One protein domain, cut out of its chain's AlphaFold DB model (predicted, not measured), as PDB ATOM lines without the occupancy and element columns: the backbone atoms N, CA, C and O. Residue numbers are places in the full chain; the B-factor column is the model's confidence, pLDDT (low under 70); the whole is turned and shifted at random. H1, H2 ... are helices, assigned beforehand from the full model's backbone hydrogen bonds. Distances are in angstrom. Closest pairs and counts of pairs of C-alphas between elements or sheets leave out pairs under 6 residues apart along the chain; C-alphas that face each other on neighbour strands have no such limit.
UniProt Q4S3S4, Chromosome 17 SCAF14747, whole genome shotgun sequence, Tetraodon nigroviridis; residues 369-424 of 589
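This is residues 369 to 424 of the 589 residues of an uncharacterized protein of Tetraodon nigroviridis (UniProt Q4S3S4). H1 and H2 form a helical hairpin, side by side, and H3 sticks out free from the far end of H2, turned sharply from its line. Look for 56 printed residues with three named helices, in the order H1, H2, H3: all helix. The whole is extended, radius of gyration of the C-alphas 15.8 A, spanning 46 by 23 by 11 A.

Start at H1, residues 369 to 382; it touches H2, residues 387 to 405, and H2 touches it with residues 387 to 394 alone. Their closest C-alphas, Leu 376 and Ala 390, are 6.2 A apart. This hairpin runs opposite ways at a shallow tilt of 15 degrees. H3, residues 408 to 424, is close to H2 but not clearly touching: the closest C-alphas, Arg 404 and Tyr 410, are 6.4 A apart. Their lines are only just about perpendicular, at 71 degrees. H1 and H3 are apart. In H1, H2 and H3 every O i to N i+4 pair is within hydrogen-bond range.

Find C-alpha 369 at (-33.570, -9.162, -17.103); from there H1 runs 20.0 A. H2 runs 26.4 A, and H3 24.0 A to C-alpha 424 at (-37.735, 15.617, -24.372).

The farthest C-alphas, Gly 383 and Thr 423, are 46.6 A apart. The printed part has no cut, both links are tight, and pLDDT is under 70 at residues 405 to 406.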
ATOM      1  N   GLY A 369     -33.986  -7.929 -17.781       81.81
ATOM      2  CA  GLY A 369     -33.570  -9.162 -17.103       81.81
ATOM      3  C   GLY A 369     -34.713 -10.164 -16.895       81.81
ATOM      4  O   GLY A 369     -34.515 -11.359 -17.095       81.81
ATOM      5  N   GLN A 370     -35.932  -9.700 -16.591       82.38
ATOM      6  CA  GLN A 370     -37.109 -10.576 -16.508       82.38
ATOM      7  C   GLN A 370     -37.441 -11.227 -17.858       82.38
ATOM      8  O   GLN A 370     -37.799 -12.400 -17.883       82.38
ATOM      9  N   ARG A 371     -37.276 -10.520 -18.988       84.06
ATOM     10  CA  ARG A 371     -37.448 -11.120 -20.331       84.06
ATOM     11  C   ARG A 371     -36.451 -12.254 -20.571       84.06
ATOM     12  O   ARG A 371     -36.828 -13.299 -21.086       84.06
ATOM     13  N   GLN A 372     -35.191 -12.043 -20.190       84.94
ATOM     14  CA  GLN A 372     -34.118 -13.022 -20.379       84.94
ATOM     15  C   GLN A 372     -34.315 -14.251 -19.474       84.94
ATOM     16  O   GLN A 372     -34.158 -15.374 -19.940       84.94
ATOM     17  N   LEU A 373     -34.777 -14.056 -18.233       88.81
ATOM     18  CA  LEU A 373     -35.198 -15.145 -17.342       88.81
ATOM     19  C   LEU A 373     -36.384 -15.948 -17.896       88.81
ATOM     20  O   LEU A 373     -36.342 -17.174 -17.869       88.81
ATOM     21  N   ILE A 374     -37.417 -15.282 -18.424       86.69
ATOM     22  CA  ILE A 374     -38.576 -15.956 -19.034       86.69
ATOM     23  C   ILE A 374     -38.140 -16.768 -20.262       86.69
ATOM     24  O   ILE A 374     -38.503 -17.933 -20.373       86.69
ATOM     25  N   SER A 375     -37.290 -16.209 -21.129       88.06
ATOM     26  CA  SER A 375     -36.766 -16.921 -22.302       88.06
ATOM     27  C   SER A 375     -35.910 -18.142 -21.929       88.06
ATOM     28  O   SER A 375     -36.034 -19.187 -22.564       88.06
ATOM     29  N   LEU A 376     -35.096 -18.060 -20.867       89.00
ATOM     30  CA  LEU A 376     -34.380 -19.220 -20.317       89.00
ATOM     31  C   LEU A 376     -35.350 -20.294 -19.802       89.00
ATOM     32  O   LEU A 376     -35.200 -21.468 -20.129       89.00
ATOM     33  N   GLN A 377     -36.376 -19.898 -19.040       86.75
ATOM     34  CA  GLN A 377     -37.404 -20.815 -18.536       86.75
ATOM     35  C   GLN A 377     -38.198 -21.480 -19.669       86.75
ATOM     36  O   GLN A 377     -38.510 -22.665 -19.580       86.75
ATOM     37  N   GLU A 378     -38.499 -20.753 -20.745       90.50
ATOM     38  CA  GLU A 378     -39.171 -21.282 -21.933       90.50
ATOM     39  C   GLU A 378     -38.284 -22.284 -22.686       90.50
ATOM     40  O   GLU A 378     -38.744 -23.392 -22.961       90.50
ATOM     41  N   ARG A 379     -36.999 -21.973 -22.918       90.44
ATOM     42  CA  ARG A 379     -36.040 -22.896 -23.562       90.44
ATOM     43  C   ARG A 379     -35.838 -24.187 -22.758       90.44
ATOM     44  O   ARG A 379     -35.886 -25.270 -23.337       90.44
ATOM     45  N   VAL A 380     -35.710 -24.100 -21.427       93.06
ATOM     46  CA  VAL A 380     -35.668 -25.282 -20.535       93.06
ATOM     47  C   VAL A 380     -36.969 -26.085 -20.616       93.06
ATOM     48  O   VAL A 380     -36.942 -27.308 -20.706       93.06
ATOM     49  N   LYS A 381     -38.126 -25.412 -20.614       93.19
ATOM     50  CA  LYS A 381     -39.452 -26.052 -20.642       93.19
ATOM     51  C   LYS A 381     -39.764 -26.752 -21.970       93.19
ATOM     52  O   LYS A 381     -40.504 -27.734 -21.967       93.19
ATOM     53  N   VAL A 382     -39.225 -26.259 -23.086       92.00
ATOM     54  CA  VAL A 382     -39.298 -26.915 -24.405       92.00
ATOM     55  C   VAL A 382     -38.233 -28.019 -24.542       92.00
ATOM     56  O   VAL A 382     -38.387 -28.917 -25.366       92.00
ATOM     57  N   GLY A 383     -37.196 -28.010 -23.697       87.50
ATOM     58  CA  GLY A 383     -36.076 -28.953 -23.751       87.50
ATOM     59  C   GLY A 383     -35.010 -28.581 -24.784       87.50
ATOM     60  O   GLY A 383     -34.235 -29.442 -25.190       87.50
ATOM     61  N   GLU A 384     -34.970 -27.316 -25.219       87.75
ATOM     62  CA  GLU A 384     -33.943 -26.791 -26.134       87.75
ATOM     63  C   GLU A 384     -32.582 -26.620 -25.449       87.75
ATOM     64  O   GLU A 384     -31.556 -26.650 -26.121       87.75
ATOM     65  N   ILE A 385     -32.587 -26.444 -24.123       91.25
ATOM     66  CA  ILE A 385     -31.402 -26.447 -23.259       91.25
ATOM     67  C   ILE A 385     -31.656 -27.282 -22.010       91.25
ATOM     68  O   ILE A 385     -32.793 -27.419 -21.546       91.25
ATOM     69  N   THR A 386     -30.581 -27.809 -21.434       93.25
ATOM     70  CA  THR A 386     -30.629 -28.485 -20.131       93.25
ATOM     71  C   THR A 386     -30.753 -27.485 -18.975       93.25
ATOM     72  O   THR A 386     -30.492 -26.289 -19.123       93.25
ATOM     73  N   VAL A 387     -31.149 -27.963 -17.790       91.75
ATOM     74  CA  VAL A 387     -31.230 -27.120 -16.581       91.75
ATOM     75  C   VAL A 387     -29.847 -26.569 -16.210       91.75
ATOM     76  O   VAL A 387     -29.719 -25.384 -15.909       91.75
ATOM     77  N   ASP A 388     -28.804 -27.396 -16.297       89.69
ATOM     78  CA  ASP A 388     -27.428 -27.013 -15.960       89.69
ATOM     79  C   ASP A 388     -26.853 -25.979 -16.940       89.69
ATOM     80  O   ASP A 388     -26.188 -25.027 -16.535       89.69
ATOM     81  N   GLU A 389     -27.168 -26.120 -18.227       90.50
ATOM     82  CA  GLU A 389     -26.846 -25.163 -19.290       90.50
ATOM     83  C   GLU A 389     -27.563 -23.822 -19.090       90.50
ATOM     84  O   GLU A 389     -26.932 -22.769 -19.171       90.50
ATOM     85  N   ALA A 390     -28.844 -23.832 -18.705       91.44
ATOM     86  CA  ALA A 390     -29.569 -22.613 -18.346       91.44
ATOM     87  C   ALA A 390     -28.996 -21.927 -17.091       91.44
ATOM     88  O   ALA A 390     -28.956 -20.697 -17.017       91.44
ATOM     89  N   VAL A 391     -28.504 -22.700 -16.115       91.62
ATOM     90  CA  VAL A 391     -27.776 -22.176 -14.947       91.62
ATOM     91  C   VAL A 391     -26.423 -21.577 -15.357       91.62
ATOM     92  O   VAL A 391     -26.020 -20.557 -14.791       91.62
ATOM     93  N   GLN A 392     -25.731 -22.144 -16.349       91.12
ATOM     94  CA  GLN A 392     -24.504 -21.563 -16.908       91.12
ATOM     95  C   GLN A 392     -24.785 -20.267 -17.683       91.12
ATOM     96  O   GLN A 392     -24.127 -19.261 -17.410       91.12
ATOM     97  N   GLU A 393     -25.795 -20.235 -18.561       88.19
ATOM     98  CA  GLU A 393     -26.227 -19.005 -19.243       88.19
ATOM     99  C   GLU A 393     -26.637 -17.915 -18.239       88.19
ATOM    100  O   GLU A 393     -26.257 -16.755 -18.401       88.19
ATOM    101  N   PHE A 394     -27.343 -18.266 -17.157       89.69
ATOM    102  CA  PHE A 394     -27.706 -17.306 -16.112       89.69
ATOM    103  C   PHE A 394     -26.490 -16.778 -15.331       89.69
ATOM    104  O   PHE A 394     -26.408 -15.576 -15.072       89.69
ATOM    105  N   LYS A 395     -25.513 -17.632 -14.989       89.62
ATOM    106  CA  LYS A 395     -24.256 -17.205 -14.343       89.62
ATOM    107  C   LYS A 395     -23.438 -16.284 -15.254       89.62
ATOM    108  O   LYS A 395     -22.971 -15.238 -14.800       89.62
ATOM    109  N   ALA A 396     -23.322 -16.623 -16.540       85.94
ATOM    110  CA  ALA A 396     -22.681 -15.775 -17.543       85.94
ATOM    111  C   ALA A 396     -23.409 -14.427 -17.687       85.94
ATOM    112  O   ALA A 396     -22.770 -13.374 -17.664       85.94
ATOM    113  N   TRP A 397     -24.747 -14.442 -17.734       87.12
ATOM    114  CA  TRP A 397     -25.570 -13.233 -17.747       87.12
ATOM    115  C   TRP A 397     -25.370 -12.375 -16.494       87.12
ATOM    116  O   TRP A 397     -25.247 -11.162 -16.627       87.12
ATOM    117  N   GLN A 398     -25.292 -12.957 -15.292       84.06
ATOM    118  CA  GLN A 398     -25.037 -12.198 -14.060       84.06
ATOM    119  C   GLN A 398     -23.655 -11.531 -14.067       84.06
ATOM    120  O   GLN A 398     -23.538 -10.369 -13.671       84.06
ATOM    121  N   PHE A 399     -22.617 -12.240 -14.520       83.69
ATOM    122  CA  PHE A 399     -21.264 -11.693 -14.629       83.69
ATOM    123  C   PHE A 399     -21.212 -10.542 -15.644       83.69
ATOM    124  O   PHE A 399     -20.789  -9.438 -15.306       83.69
ATOM    125  N   ASP A 400     -21.723 -10.763 -16.856       80.69
ATOM    126  CA  ASP A 400     -21.752  -9.761 -17.923       80.69
ATOM    127  C   ASP A 400     -22.708  -8.590 -17.600       80.69
ATOM    128  O   ASP A 400     -22.432  -7.443 -17.939       80.69
ATOM    129  N   HIS A 401     -23.791  -8.812 -16.846       80.31
ATOM    130  CA  HIS A 401     -24.633  -7.730 -16.324       80.31
ATOM    131  C   HIS A 401     -23.870  -6.845 -15.328       80.31
ATOM    132  O   HIS A 401     -23.924  -5.623 -15.457       80.31
ATOM    133  N   LYS A 402     -23.113  -7.432 -14.385       76.81
ATOM    134  CA  LYS A 402     -22.254  -6.669 -13.458       76.81
ATOM    135  C   LYS A 402     -21.160  -5.899 -14.207       76.81
ATOM    136  O   LYS A 402     -21.028  -4.698 -13.995       76.81
ATOM    137  N   GLN A 403     -20.443  -6.554 -15.125       79.25
ATOM    138  CA  GLN A 403     -19.381  -5.943 -15.942       79.25
ATOM    139  C   GLN A 403     -19.901  -4.834 -16.873       79.25
ATOM    140  O   GLN A 403     -19.237  -3.817 -17.077       79.25
ATOM    141  N   ARG A 404     -21.107  -4.985 -17.435       74.00
ATOM    142  CA  ARG A 404     -21.740  -3.921 -18.225       74.00
ATOM    143  C   ARG A 404     -22.240  -2.779 -17.344       74.00
ATOM    144  O   ARG A 404     -22.051  -1.635 -17.737       74.00
ATOM    145  N   ALA A 405     -22.791  -3.049 -16.160       68.19
ATOM    146  CA  ALA A 405     -23.244  -2.011 -15.231       68.19
ATOM    147  C   ALA A 405     -22.094  -1.135 -14.693       68.19
ATOM    148  O   ALA A 405     -22.249   0.084 -14.602       68.19
ATOM    149  N   SER A 406     -20.928  -1.723 -14.401       69.38
ATOM    150  CA  SER A 406     -19.714  -0.986 -14.013       69.38
ATOM    151  C   SER A 406     -18.997  -0.306 -15.190       69.38
ATOM    152  O   SER A 406     -18.104   0.513 -14.982       69.38
ATOM    153  N   SER A 407     -19.370  -0.604 -16.440       82.38
ATOM    154  CA  SER A 407     -18.684  -0.056 -17.611       82.38
ATOM    155  C   SER A 407     -18.946   1.443 -17.785       82.38
ATOM    156  O   SER A 407     -20.085   1.875 -17.968       82.38
ATOM    157  N   ILE A 408     -17.871   2.235 -17.875       82.44
ATOM    158  CA  ILE A 408     -17.909   3.682 -18.164       82.44
ATOM    159  C   ILE A 408     -18.759   3.994 -19.412       82.44
ATOM    160  O   ILE A 408     -19.473   4.996 -19.451       82.44
ATOM    161  N   ARG A 409     -18.752   3.106 -20.420       78.00
ATOM    162  CA  ARG A 409     -19.593   3.244 -21.623       78.00
ATOM    163  C   ARG A 409     -21.087   3.182 -21.298       78.00
ATOM    164  O   ARG A 409     -21.836   4.010 -21.795       78.00
ATOM    165  N   TYR A 410     -21.508   2.256 -20.438       80.81
ATOM    166  CA  TYR A 410     -22.901   2.128 -20.001       80.81
ATOM    167  C   TYR A 410     -23.334   3.313 -19.130       80.81
ATOM    168  O   TYR A 410     -24.440   3.823 -19.294       80.81
ATOM    169  N   GLN A 411     -22.454   3.812 -18.259       83.50
ATOM    170  CA  GLN A 411     -22.720   5.021 -17.470       83.50
ATOM    171  C   GLN A 411     -22.904   6.257 -18.371       83.50
ATOM    172  O   GLN A 411     -23.864   7.011 -18.212       83.50
ATOM    173  N   HIS A 412     -22.053   6.425 -19.389       82.50
ATOM    174  CA  HIS A 412     -22.183   7.507 -20.369       82.50
ATOM    175  C   HIS A 412     -23.451   7.380 -21.238       82.50
ATOM    176  O   HIS A 412     -24.126   8.379 -21.480       82.50
ATOM    177  N   GLU A 413     -23.812   6.167 -21.672       85.81
ATOM    178  CA  GLU A 413     -25.072   5.883 -22.382       85.81
ATOM    179  C   GLU A 413     -26.299   6.262 -21.534       85.81
ATOM    180  O   GLU A 413     -27.192   6.958 -22.020       85.81
ATOM    181  N   ASN A 414     -26.328   5.887 -20.250       89.06
ATOM    182  CA  ASN A 414     -27.415   6.258 -19.338       89.06
ATOM    183  C   ASN A 414     -27.488   7.779 -19.123       89.06
ATOM    184  O   ASN A 414     -28.578   8.348 -19.163       89.06
ATOM    185  N   LEU A 415     -26.348   8.462 -18.970       91.50
ATOM    186  CA  LEU A 415     -26.305   9.926 -18.884       91.50
ATOM    187  C   LEU A 415     -26.811  10.599 -20.169       91.50
ATOM    188  O   LEU A 415     -27.542  11.588 -20.083       91.50
ATOM    189  N   LYS A 416     -26.491  10.059 -21.353       93.00
ATOM    190  CA  LYS A 416     -27.037  10.531 -22.637       93.00
ATOM    191  C   LYS A 416     -28.557  10.345 -22.691       93.00
ATOM    192  O   LYS A 416     -29.278  11.319 -22.896       93.00
ATOM    193  N   GLN A 417     -29.058   9.143 -22.402       92.56
ATOM    194  CA  GLN A 417     -30.498   8.851 -22.374       92.56
ATOM    195  C   GLN A 417     -31.257   9.696 -21.335       92.56
ATOM    196  O   GLN A 417     -32.387  10.121 -21.591       92.56
ATOM    197  N   LEU A 418     -30.642  10.003 -20.188       93.44
ATOM    198  CA  LEU A 418     -31.201  10.894 -19.169       93.44
ATOM    199  C   LEU A 418     -31.273  12.346 -19.662       93.44
ATOM    200  O   LEU A 418     -32.335  12.962 -19.564       93.44
ATOM    201  N   ARG A 419     -30.191  12.879 -20.250       94.00
ATOM    202  CA  ARG A 419     -30.159  14.222 -20.864       94.00
ATOM    203  C   ARG A 419     -31.214  14.356 -21.964       94.00
ATOM    204  O   ARG A 419     -31.970  15.329 -21.980       94.00
ATOM    205  N   GLU A 420     -31.337  13.353 -22.830       92.94
ATOM    206  CA  GLU A 420     -32.384  13.283 -23.854       92.94
ATOM    207  C   GLU A 420     -33.790  13.193 -23.241       92.94
ATOM    208  O   GLU A 420     -34.699  13.877 -23.699       92.94
ATOM    209  N   SER A 421     -33.986  12.401 -22.181       93.62
ATOM    210  CA  SER A 421     -35.264  12.254 -21.466       93.62
ATOM    211  C   SER A 421     -35.721  13.544 -20.774       93.62
ATOM    212  O   SER A 421     -36.914  13.861 -20.781       93.62
ATOM    213  N   ILE A 422     -34.787  14.306 -20.199       90.38
ATOM    214  CA  ILE A 422     -35.042  15.629 -19.613       90.38
ATOM    215  C   ILE A 422     -35.375  16.629 -20.727       90.38
ATOM    216  O   ILE A 422     -36.423  17.268 -20.683       90.38
ATOM    217  N   THR A 423     -34.547  16.694 -21.775       89.12
ATOM    218  CA  THR A 423     -34.747  17.593 -22.928       89.12
ATOM    219  C   THR A 423     -36.078  17.324 -23.634       89.12
ATOM    220  O   THR A 423     -36.788  18.259 -24.002       89.12
ATOM    221  N   ARG A 424     -36.458  16.049 -23.789       90.44
ATOM    222  CA  ARG A 424     -37.735  15.617 -24.372       90.44
ATOM    223  C   ARG A 424     -38.915  16.081 -23.525       90.44
ATOM    224  O   ARG A 424     -39.798  16.728 -24.070       90.44
TER     225      ARG A 424